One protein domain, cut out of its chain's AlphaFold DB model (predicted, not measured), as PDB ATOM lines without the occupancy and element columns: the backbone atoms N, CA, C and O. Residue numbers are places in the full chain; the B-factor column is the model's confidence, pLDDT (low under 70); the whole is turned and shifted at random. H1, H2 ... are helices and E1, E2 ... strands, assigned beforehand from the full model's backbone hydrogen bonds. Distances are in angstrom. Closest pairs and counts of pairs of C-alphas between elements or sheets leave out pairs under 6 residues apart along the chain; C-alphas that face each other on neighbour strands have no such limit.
ATOM      1  N   LYS A   5     -44.666   2.036  22.750       95.06
ATOM      2  CA  LYS A   5     -43.401   2.558  23.258       95.06
ATOM      3  C   LYS A   5     -43.499   2.706  24.775       95.06
ATOM      4  O   LYS A   5     -44.418   3.337  25.286       95.06
ATOM      5  N   LEU A   6     -42.530   2.135  25.484       95.31
ATOM      6  CA  LEU A   6     -42.352   2.309  26.925       95.31
ATOM      7  C   LEU A   6     -41.411   3.499  27.160       95.31
ATOM      8  O   LEU A   6     -40.232   3.427  26.816       95.31
ATOM      9  N   MET A   7     -41.936   4.603  27.682       94.38
ATOM     10  CA  MET A   7     -41.196   5.843  27.921       94.38
ATOM     11  C   MET A   7     -41.931   6.677  28.972       94.38
ATOM     12  O   MET A   7     -43.098   6.995  28.774       94.38
ATOM     13  N   ALA A   8     -41.255   7.053  30.054       92.50
ATOM     14  CA  ALA A   8     -41.787   8.031  30.997       92.50
ATOM     15  C   ALA A   8     -41.681   9.447  30.414       92.50
ATOM     16  O   ALA A   8     -40.701   9.776  29.742       92.50
ATOM     17  N   ASP A   9     -42.694  10.259  30.682       93.19
ATOM     18  CA  ASP A   9     -42.712  11.702  30.453       93.19
ATOM     19  C   ASP A   9     -43.449  12.341  31.633       93.19
ATOM     20  O   ASP A   9     -44.173  11.650  32.356       93.19
ATOM     21  N   TYR A  10     -43.250  13.637  31.837       93.38
ATOM     22  CA  TYR A  10     -43.810  14.325  32.988       93.38
ATOM     23  C   TYR A  10     -45.336  14.357  32.939       93.38
ATOM     24  O   TYR A  10     -45.932  14.830  31.973       93.38
ATOM     25  N   GLN A  11     -45.956  13.919  34.030       92.94
ATOM     26  CA  GLN A  11     -47.399  13.896  34.252       92.94
ATOM     27  C   GLN A  11     -48.151  13.036  33.224       92.94
ATOM     28  O   GLN A  11     -49.333  13.268  32.959       92.94
ATOM     29  N   CYS A  12     -47.477  12.031  32.655       94.81
ATOM     30  CA  CYS A  12     -48.026  11.117  31.659       94.81
ATOM     31  C   CYS A  12     -47.907   9.655  32.096       94.81
ATOM     32  O   CYS A  12     -47.044   9.262  32.882       94.81
ATOM     33  N   HIS A  13     -48.755   8.808  31.515       95.56
ATOM     34  CA  HIS A  13     -48.560   7.369  31.607       95.56
ATOM     35  C   HIS A  13     -47.299   6.948  30.836       95.56
ATOM     36  O   HIS A  13     -47.001   7.501  29.776       95.56
ATOM     37  N   PRO A  14     -46.575   5.916  31.293       95.44
ATOM     38  CA  PRO A  14     -45.302   5.526  30.690       95.44
ATOM     39  C   PRO A  14     -45.446   4.710  29.393       95.44
ATOM     40  O   PRO A  14     -44.481   4.100  28.925       95.44
ATOM     41  N   LEU A  15     -46.656   4.615  28.842       96.38
ATOM     42  CA  LEU A  15     -46.979   3.821  27.664       96.38
ATOM     43  C   LEU A  15     -47.504   4.743  26.575       96.38
ATOM     44  O   LEU A  15     -48.412   5.526  26.820       96.38
ATOM     45  N   TRP A  16     -46.960   4.601  25.374       95.94
ATOM     46  CA  TRP A  16     -47.278   5.466  24.248       95.94
ATOM     47  C   TRP A  16     -47.694   4.648  23.044       95.94
ATOM     48  O   TRP A  16     -46.984   3.727  22.620       95.94
ATOM     49  N   ASP A  17     -48.827   5.019  22.464       94.25
ATOM     50  CA  ASP A  17     -49.155   4.612  21.112       94.25
ATOM     51  C   ASP A  17     -48.291   5.428  20.148       94.25
ATOM     52  O   ASP A  17     -48.247   6.656  20.216       94.25
ATOM     53  N   ILE A  18     -47.579   4.738  19.264       92.81
ATOM     54  CA  ILE A  18     -46.745   5.370  18.235       92.81
ATOM     55  C   ILE A  18     -47.333   5.199  16.833       92.81
ATOM     56  O   ILE A  18     -46.694   5.579  15.851       92.81
ATOM     57  N   SER A  19     -48.536   4.625  16.722       91.12
ATOM     58  CA  SER A  19     -49.237   4.540  15.446       91.12
ATOM     59  C   SER A  19     -49.664   5.936  14.971       91.12
ATOM     60  O   SER A  19     -50.068   6.767  15.789       91.12
ATOM     61  N   PRO A  20     -49.607   6.215  13.656       88.62
ATOM     62  CA  PRO A  20     -50.016   7.511  13.117       88.62
ATOM     63  C   PRO A  20     -51.459   7.896  13.466       88.62
ATOM     64  O   PRO A  20     -51.748   9.077  13.630       88.62
ATOM     65  N   GLU A  21     -52.362   6.917  13.575       89.00
ATOM     66  CA  GLU A  21     -53.781   7.151  13.857       89.00
ATOM     67  C   GLU A  21     -54.136   7.363  15.338       89.00
ATOM     68  O   GLU A  21     -55.146   8.009  15.611       89.00
ATOM     69  N   ASN A  22     -53.352   6.837  16.285       87.12
ATOM     70  CA  ASN A  22     -53.702   6.843  17.715       87.12
ATOM     71  C   ASN A  22     -52.597   7.419  18.609       87.12
ATOM     72  O   ASN A  22     -52.587   7.130  19.800       87.12
ATOM     73  N   TYR A  23     -51.667   8.203  18.053       90.50
ATOM     74  CA  TYR A  23     -50.518   8.745  18.781       90.50
ATOM     75  C   TYR A  23     -50.925   9.436  20.093       90.50
ATOM     76  O   TYR A  23     -51.669  10.419  20.069       90.50
ATOM     77  N   GLY A  24     -50.418   8.951  21.228       91.75
ATOM     78  CA  GLY A  24     -50.792   9.481  22.540       91.75
ATOM     79  C   GLY A  24     -50.395   8.593  23.713       91.75
ATOM     80  O   GLY A  24     -49.830   7.510  23.528       91.75
ATOM     81  N   ASP A  25     -50.683   9.076  24.921       93.44
ATOM     82  CA  ASP A  25     -50.487   8.317  26.148       93.44
ATOM     83  C   ASP A  25     -51.550   7.217  26.278       93.44
ATOM     84  O   ASP A  25     -52.705   7.368  25.885       93.44
ATOM     85  N   ILE A  26     -51.138   6.073  26.810       94.69
ATOM     86  CA  ILE A  26     -52.003   4.923  27.057       94.69
ATOM     87  C   ILE A  26     -52.017   4.680  28.557       94.69
ATOM     88  O   ILE A  26     -50.977   4.402  29.161       94.69
ATOM     89  N   SER A  27     -53.205   4.683  29.158       94.62
ATOM     90  CA  SER A  27     -53.325   4.250  30.544       94.62
ATOM     91  C   SER A  27     -53.027   2.747  30.657       94.62
ATOM     92  O   SER A  27     -53.656   1.941  29.962       94.62
ATOM     93  N   PRO A  28     -52.133   2.306  31.569       94.44
ATOM     94  CA  PRO A  28     -51.933   0.886  31.846       94.44
ATOM     95  C   PRO A  28     -53.224   0.168  32.259       94.44
ATOM     96  O   PRO A  28     -53.313  -1.055  32.120       94.44
ATOM     97  N   GLU A  29     -54.231   0.905  32.746       94.38
ATOM     98  CA  GLU A  29     -55.520   0.336  33.132       94.38
ATOM     99  C   GLU A  29     -56.321  -0.223  31.957       94.38
ATOM    100  O   GLU A  29     -57.032  -1.215  32.134       94.38
ATOM    101  N   GLU A  30     -56.124   0.324  30.760       92.38
ATOM    102  CA  GLU A  30     -56.807  -0.079  29.527       92.38
ATOM    103  C   GLU A  30     -56.220  -1.354  28.906       92.38
ATOM    104  O   GLU A  30     -56.835  -1.972  28.034       92.38
ATOM    105  N   LEU A  31     -55.032  -1.775  29.350       92.31
ATOM    106  CA  LEU A  31     -54.343  -2.934  28.796       92.31
ATOM    107  C   LEU A  31     -54.638  -4.219  29.588       92.31
ATOM    108  O   LEU A  31     -54.678  -4.204  30.823       92.31
ATOM    109  N   PRO A  32     -54.751  -5.374  28.901       94.19
ATOM    110  CA  PRO A  32     -54.934  -6.683  29.528       94.19
ATOM    111  C   PRO A  32     -53.606  -7.233  30.084       94.19
ATOM    112  O   PRO A  32     -53.173  -8.334  29.743       94.19
ATOM    113  N   ILE A  33     -52.933  -6.447  30.923       95.06
ATOM    114  CA  ILE A  33     -51.688  -6.801  31.614       95.06
ATOM    115  C   ILE A  33     -51.946  -7.043  33.105       95.06
ATOM    116  O   ILE A  33     -52.987  -6.672  33.648       95.06
ATOM    117  N   SER A  34     -50.995  -7.689  33.782       97.50
ATOM    118  CA  SER A  34     -51.135  -8.001  35.207       97.50
ATOM    119  C   SER A  34     -51.214  -6.736  36.063       97.50
ATOM    120  O   SER A  34     -50.525  -5.756  35.784       97.50
ATOM    121  N   SER A  35     -51.990  -6.783  37.152       97.06
ATOM    122  CA  SER A  35     -52.078  -5.689  38.133       97.06
ATOM    123  C   SER A  35     -50.699  -5.262  38.630       97.06
ATOM    124  O   SER A  35     -50.368  -4.086  38.588       97.06
ATOM    125  N   LYS A  36     -49.838  -6.236  38.944       97.56
ATOM    126  CA  LYS A  36     -48.448  -5.991  39.343       97.56
ATOM    127  C   LYS A  36     -47.662  -5.176  38.311       97.56
ATOM    128  O   LYS A  36     -46.808  -4.383  38.690       97.56
ATOM    129  N   LEU A  37     -47.878  -5.399  37.013       96.25
ATOM    130  CA  LEU A  37     -47.210  -4.601  35.985       96.25
ATOM    131  C   LEU A  37     -47.798  -3.189  35.915       96.25
ATOM    132  O   LEU A  37     -47.027  -2.242  35.806       96.25
ATOM    133  N   LYS A  38     -49.124  -3.039  36.035       97.19
ATOM    134  CA  LYS A  38     -49.774  -1.721  36.115       97.19
ATOM    135  C   LYS A  38     -49.239  -0.903  37.295       97.19
ATOM    136  O   LYS A  38     -48.862   0.248  37.104       97.19
ATOM    137  N   ASP A  39     -49.126  -1.526  38.471       96.44
ATOM    138  CA  ASP A  39     -48.574  -0.907  39.683       96.44
ATOM    139  C   ASP A  39     -47.153  -0.390  39.446       96.44
ATOM    140  O   ASP A  39     -46.877   0.781  39.677       96.44
ATOM    141  N   ARG A  40     -46.275  -1.233  38.887       96.12
ATOM    142  CA  ARG A  40     -44.885  -0.855  38.593       96.12
ATOM    143  C   ARG A  40     -44.769   0.279  37.578       96.12
ATOM    144  O   ARG A  40     -43.866   1.096  37.690       96.12
ATOM    145  N   LEU A  41     -45.646   0.314  36.575       96.31
ATOM    146  CA  LEU A  41     -45.669   1.390  35.581       96.31
ATOM    147  C   LEU A  41     -46.104   2.715  36.215       96.31
ATOM    148  O   LEU A  41     -45.484   3.742  35.958       96.31
ATOM    149  N   ARG A  42     -47.129   2.690  37.073       95.12
ATOM    150  CA  ARG A  42     -47.565   3.874  37.822       95.12
ATOM    151  C   ARG A  42     -46.480   4.373  38.775       95.12
ATOM    152  O   ARG A  42     -46.156   5.551  38.732       95.12
ATOM    153  N   GLU A  43     -45.881   3.485  39.565       94.94
ATOM    154  CA  GLU A  43     -44.778   3.842  40.470       94.94
ATOM    155  C   GLU A  43     -43.599   4.455  39.706       94.94
ATOM    156  O   GLU A  43     -43.002   5.428  40.162       94.94
ATOM    157  N   TRP A  44     -43.277   3.916  38.527       94.88
ATOM    158  CA  TRP A  44     -42.224   4.465  37.680       94.88
ATOM    159  C   TRP A  44     -42.543   5.882  37.189       94.88
ATOM    160  O   TRP A  44     -41.684   6.759  37.280       94.88
ATOM    161  N   ALA A  45     -43.771   6.126  36.719       95.00
ATOM    162  CA  ALA A  45     -44.207   7.456  36.297       95.00
ATOM    163  C   ALA A  45     -44.192   8.461  37.461       95.00
ATOM    164  O   ALA A  45     -43.643   9.546  37.318       95.00
ATOM    165  N   GLU A  46     -44.682   8.075  38.642       94.00
ATOM    166  CA  GLU A  46     -44.661   8.922  39.845       94.00
ATOM    167  C   GLU A  46     -43.231   9.289  40.279       94.00
ATOM    168  O   GLU A  46     -42.961  10.428  40.664       94.00
ATOM    169  N   GLN A  47     -42.292   8.341  40.198       92.56
ATOM    170  CA  GLN A  47     -40.881   8.597  40.494       92.56
ATOM    171  C   GLN A  47     -40.229   9.521  39.458       92.56
ATOM    172  O   GLN A  47     -39.389  10.345  39.817       92.56
ATOM    173  N   TYR A  48     -40.619   9.405  38.187       93.38
ATOM    174  CA  TYR A  48     -40.158  10.306  37.134       93.38
ATOM    175  C   TYR A  48     -40.752  11.714  37.291       93.38
ATOM    176  O   TYR A  48     -40.054  12.709  37.138       93.38
ATOM    177  N   ASP A  49     -42.008  11.832  37.707       93.88
ATOM    178  CA  ASP A  49     -42.616  13.128  38.012       93.88
ATOM    179  C   ASP A  49     -41.948  13.811  39.205       93.88
ATOM    180  O   ASP A  49     -41.787  15.032  39.226       93.88
ATOM    181  N   ALA A  50     -41.490  13.031  40.187       92.25
ATOM    182  CA  ALA A  50     -40.823  13.554  41.373       92.25
ATOM    183  C   ALA A  50     -39.464  14.224  41.084       92.25
ATOM    184  O   ALA A  50     -39.007  15.022  41.909       92.25
ATOM    185  N   ILE A  51     -38.824  13.936  39.939       93.38
ATOM    186  CA  ILE A  51     -37.575  14.613  39.545       93.38
ATOM    187  C   ILE A  51     -37.809  15.979  38.887       93.38
ATOM    188  O   ILE A  51     -36.851  16.744  38.733       93.38
ATOM    189  N   LEU A  52     -39.052  16.304  38.510       93.31
ATOM    190  CA  LEU A  52     -39.399  17.582  37.897       93.31
ATOM    191  C   LEU A  52     -39.292  18.717  38.918       93.31
ATOM    192  O   LEU A  52     -40.045  18.785  39.892       93.31
ATOM    193  N   ASN A  53     -38.417  19.683  38.649       92.69
ATOM    194  CA  ASN A  53     -38.447  20.962  39.345       92.69
ATOM    195  C   ASN A  53     -39.308  21.954  38.554       92.69
ATOM    196  O   ASN A  53     -38.846  22.578  37.606       92.69
ATOM    197  N   ILE A  54     -40.560  22.144  38.977       90.00
ATOM    198  CA  ILE A  54     -41.501  23.045  38.289       90.00
ATOM    199  C   ILE A  54     -41.031  24.510  38.251       90.00
ATOM    200  O   ILE A  54     -41.387  25.248  37.336       90.00
ATOM    201  N   ASN A  55     -40.231  24.935  39.233       93.94
ATOM    202  CA  ASN A  55     -39.736  26.311  39.323       93.94
ATOM    203  C   ASN A  55     -38.476  26.533  38.477       93.94
ATOM    204  O   ASN A  55     -38.196  27.667  38.091       93.94
ATOM    205  N   ASP A  56     -37.721  25.468  38.204       92.19
ATOM    206  CA  ASP A  56     -36.540  25.480  37.340       92.19
ATOM    207  C   ASP A  56     -36.418  24.139  36.594       92.19
ATOM    208  O   ASP A  56     -35.679  23.248  37.022       92.19
ATOM    209  N   PRO A  57     -37.144  23.965  35.472       90.38
ATOM    210  CA  PRO A  57     -37.169  22.697  34.749       90.38
ATOM    211  C   PRO A  57     -35.793  22.232  34.267       90.38
ATOM    212  O   PRO A  57     -35.569  21.029  34.151       90.38
ATOM    213  N   VAL A  58     -34.859  23.161  34.026       89.75
ATOM    214  CA  VAL A  58     -33.485  22.848  33.601       89.75
ATOM    215  C   VAL A  58     -32.701  22.171  34.724       89.75
ATOM    216  O   VAL A  58     -31.826  21.351  34.450       89.75
ATOM    217  N   SER A  59     -33.037  22.464  35.982       91.06
ATOM    218  CA  SER A  59     -32.447  21.805  37.145       91.06
ATOM    219  C   SER A  59     -33.158  20.499  37.527       91.06
ATOM    220  O   SER A  59     -32.865  19.962  38.598       91.06
ATOM    221  N   SER A  60     -34.128  20.024  36.739       90.94
ATOM    222  CA  SER A  60     -34.798  18.745  37.003       90.94
ATOM    223  C   SER A  60     -33.804  17.595  36.893       90.94
ATOM    224  O   SER A  60     -32.913  17.597  36.041       90.94
ATOM    225  N   GLY A  61     -33.964  16.592  37.746       88.38
ATOM    226  CA  GLY A  61     -33.065  15.452  37.772       88.38
ATOM    227  C   GLY A  61     -33.049  14.742  39.113       88.38
ATOM    228  O   GLY A  61     -33.628  15.190  40.102       88.38
ATOM    229  N   PHE A  62     -32.360  13.610  39.127       85.94
ATOM    230  CA  PHE A  62     -32.168  12.815  40.332       85.94
ATOM    231  C   PHE A  62     -31.223  13.528  41.296       85.94
ATOM    232  O   PHE A  62     -30.201  14.087  40.892       85.94
ATOM    233  N   LYS A  63     -31.533  13.459  42.589       81.69
ATOM    234  CA  LYS A  63     -30.701  14.010  43.666       81.69
ATOM    235  C   LYS A  63     -29.439  13.178  43.880       81.69
ATOM    236  O   LYS A  63     -28.461  13.685  44.427       81.69
ATOM    237  N   SER A  64     -29.456  11.909  43.469       84.69
ATOM    238  CA  SER A  64     -28.306  11.007  43.513       84.69
ATOM    239  C   SER A  64     -28.351   9.935  42.422       84.69
ATOM    240  O   SER A  64     -29.391   9.647  41.827       84.69
ATOM    241  N   GLU A  65     -27.206   9.291  42.186       82.50
ATOM    242  CA  GLU A  65     -27.120   8.126  41.298       82.50
ATOM    243  C   GLU A  65     -27.879   6.910  41.863       82.50
ATOM    244  O   GLU A  65     -28.353   6.068  41.104       82.50
ATOM    245  N   GLU A  66     -28.031   6.801  43.186       81.25
ATOM    246  CA  GLU A  66     -28.847   5.764  43.829       81.25
ATOM    247  C   GLU A  66     -30.341   5.931  43.529       81.25
ATOM    248  O   GLU A  66     -31.022   4.946  43.238       81.25
ATOM    249  N   GLU A  67     -30.846   7.167  43.556       80.75
ATOM    250  CA  GLU A  67     -32.233   7.464  43.186       80.75
ATOM    251  C   GLU A  67     -32.462   7.115  41.711       80.75
ATOM    252  O   GLU A  67     -33.380   6.369  41.378       80.75
ATOM    253  N   LYS A  68     -31.530   7.517  40.842       82.31
ATOM    254  CA  LYS A  68     -31.551   7.198  39.411       82.31
ATOM    255  C   LYS A  68     -31.615   5.692  39.122       82.31
ATOM    256  O   LYS A  68     -32.379   5.284  38.258       82.31
ATOM    257  N   LYS A  69     -30.858   4.860  39.850       79.19
ATOM    258  CA  LYS A  69     -30.884   3.382  39.720       79.19
ATOM    259  C   LYS A  69     -32.175   2.734  40.214       79.19
ATOM    260  O   LYS A  69     -32.414   1.564  39.944       79.19
ATOM    261  N   THR A  70     -32.950   3.442  41.028       73.62
ATOM    262  CA  THR A  70     -34.249   2.941  41.491       73.62
ATOM    263  C   THR A  70     -35.322   3.189  40.430       73.62
ATOM    264  O   THR A  70     -36.256   2.400  40.313       73.62
ATOM    265  N   VAL A  71     -35.142   4.243  39.623       75.50
ATOM    266  CA  VAL A  71     -36.061   4.649  38.551       75.50
ATOM    267  C   VAL A  71     -35.739   3.993  37.197       75.50
ATOM    268  O   VAL A  71     -36.659   3.764  36.414       75.50
ATOM    269  N   TYR A  72     -34.469   3.680  36.907       72.25
ATOM    270  CA  TYR A  72     -34.012   3.010  35.672       72.25
ATOM    271  C   TYR A  72     -33.474   1.603  35.930       72.25
ATOM    272  O   TYR A  72     -33.823   0.695  35.141       72.25
TER     273      TYR A  72
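What this domain is: This is residues 5 to 72 of the 72 residues of an uncharacterized protein of Enterobacteriaceae bacterium JKS000234 (UniProt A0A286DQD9). What is seen first? There is little regular structure: loops with one longer helix, H1, after the short strand E1, and H2 folding back to H1 after a long loop. What is printed? The 68 residues hold E1, H1 and H2 in that order, mostly helix, with 25 residues in named elements. How compact is it? It is only just loose, close to compact, with a radius of gyration of the C-alphas of 13.4 A and spans of 35 by 27 by 15 A.

Where its parts are: Where does E1 lie? It is residues 15 to 17, from C-alpha 15 at (-46.979, 3.821, 27.664). Where are the helices? H1 is residues 35 to 49, 21.1 A long; H2 is residues 65 to 71, 10.0 A long, ending at C-alpha 71 at (-36.061, 4.649, 38.551).

How they stand to each other: What is beside E1? It pairs with no named strand, but residues 5 to 6 pair antiparallel with its residues 15 to 16, and residues 24 to 25 with its residues 16 to 17. How do H1 and H2 meet? This helical hairpin only just touches, with 3 pairs of C-alphas within 8 A, H1 by residues 44 to 48 alone; the closest C-alphas, of Trp 44 and Val 71, are 6.2 A apart. They run opposite ways at a steep tilt of 41 degrees, and in both each O i to N i+4 pair is within hydrogen-bond range.

The domain as a whole: Is it unbroken? The printed part has no cut, and both links are long. How sure is the model? The mean pLDDT of the printed part is 91.3, and no printed residue is under 70.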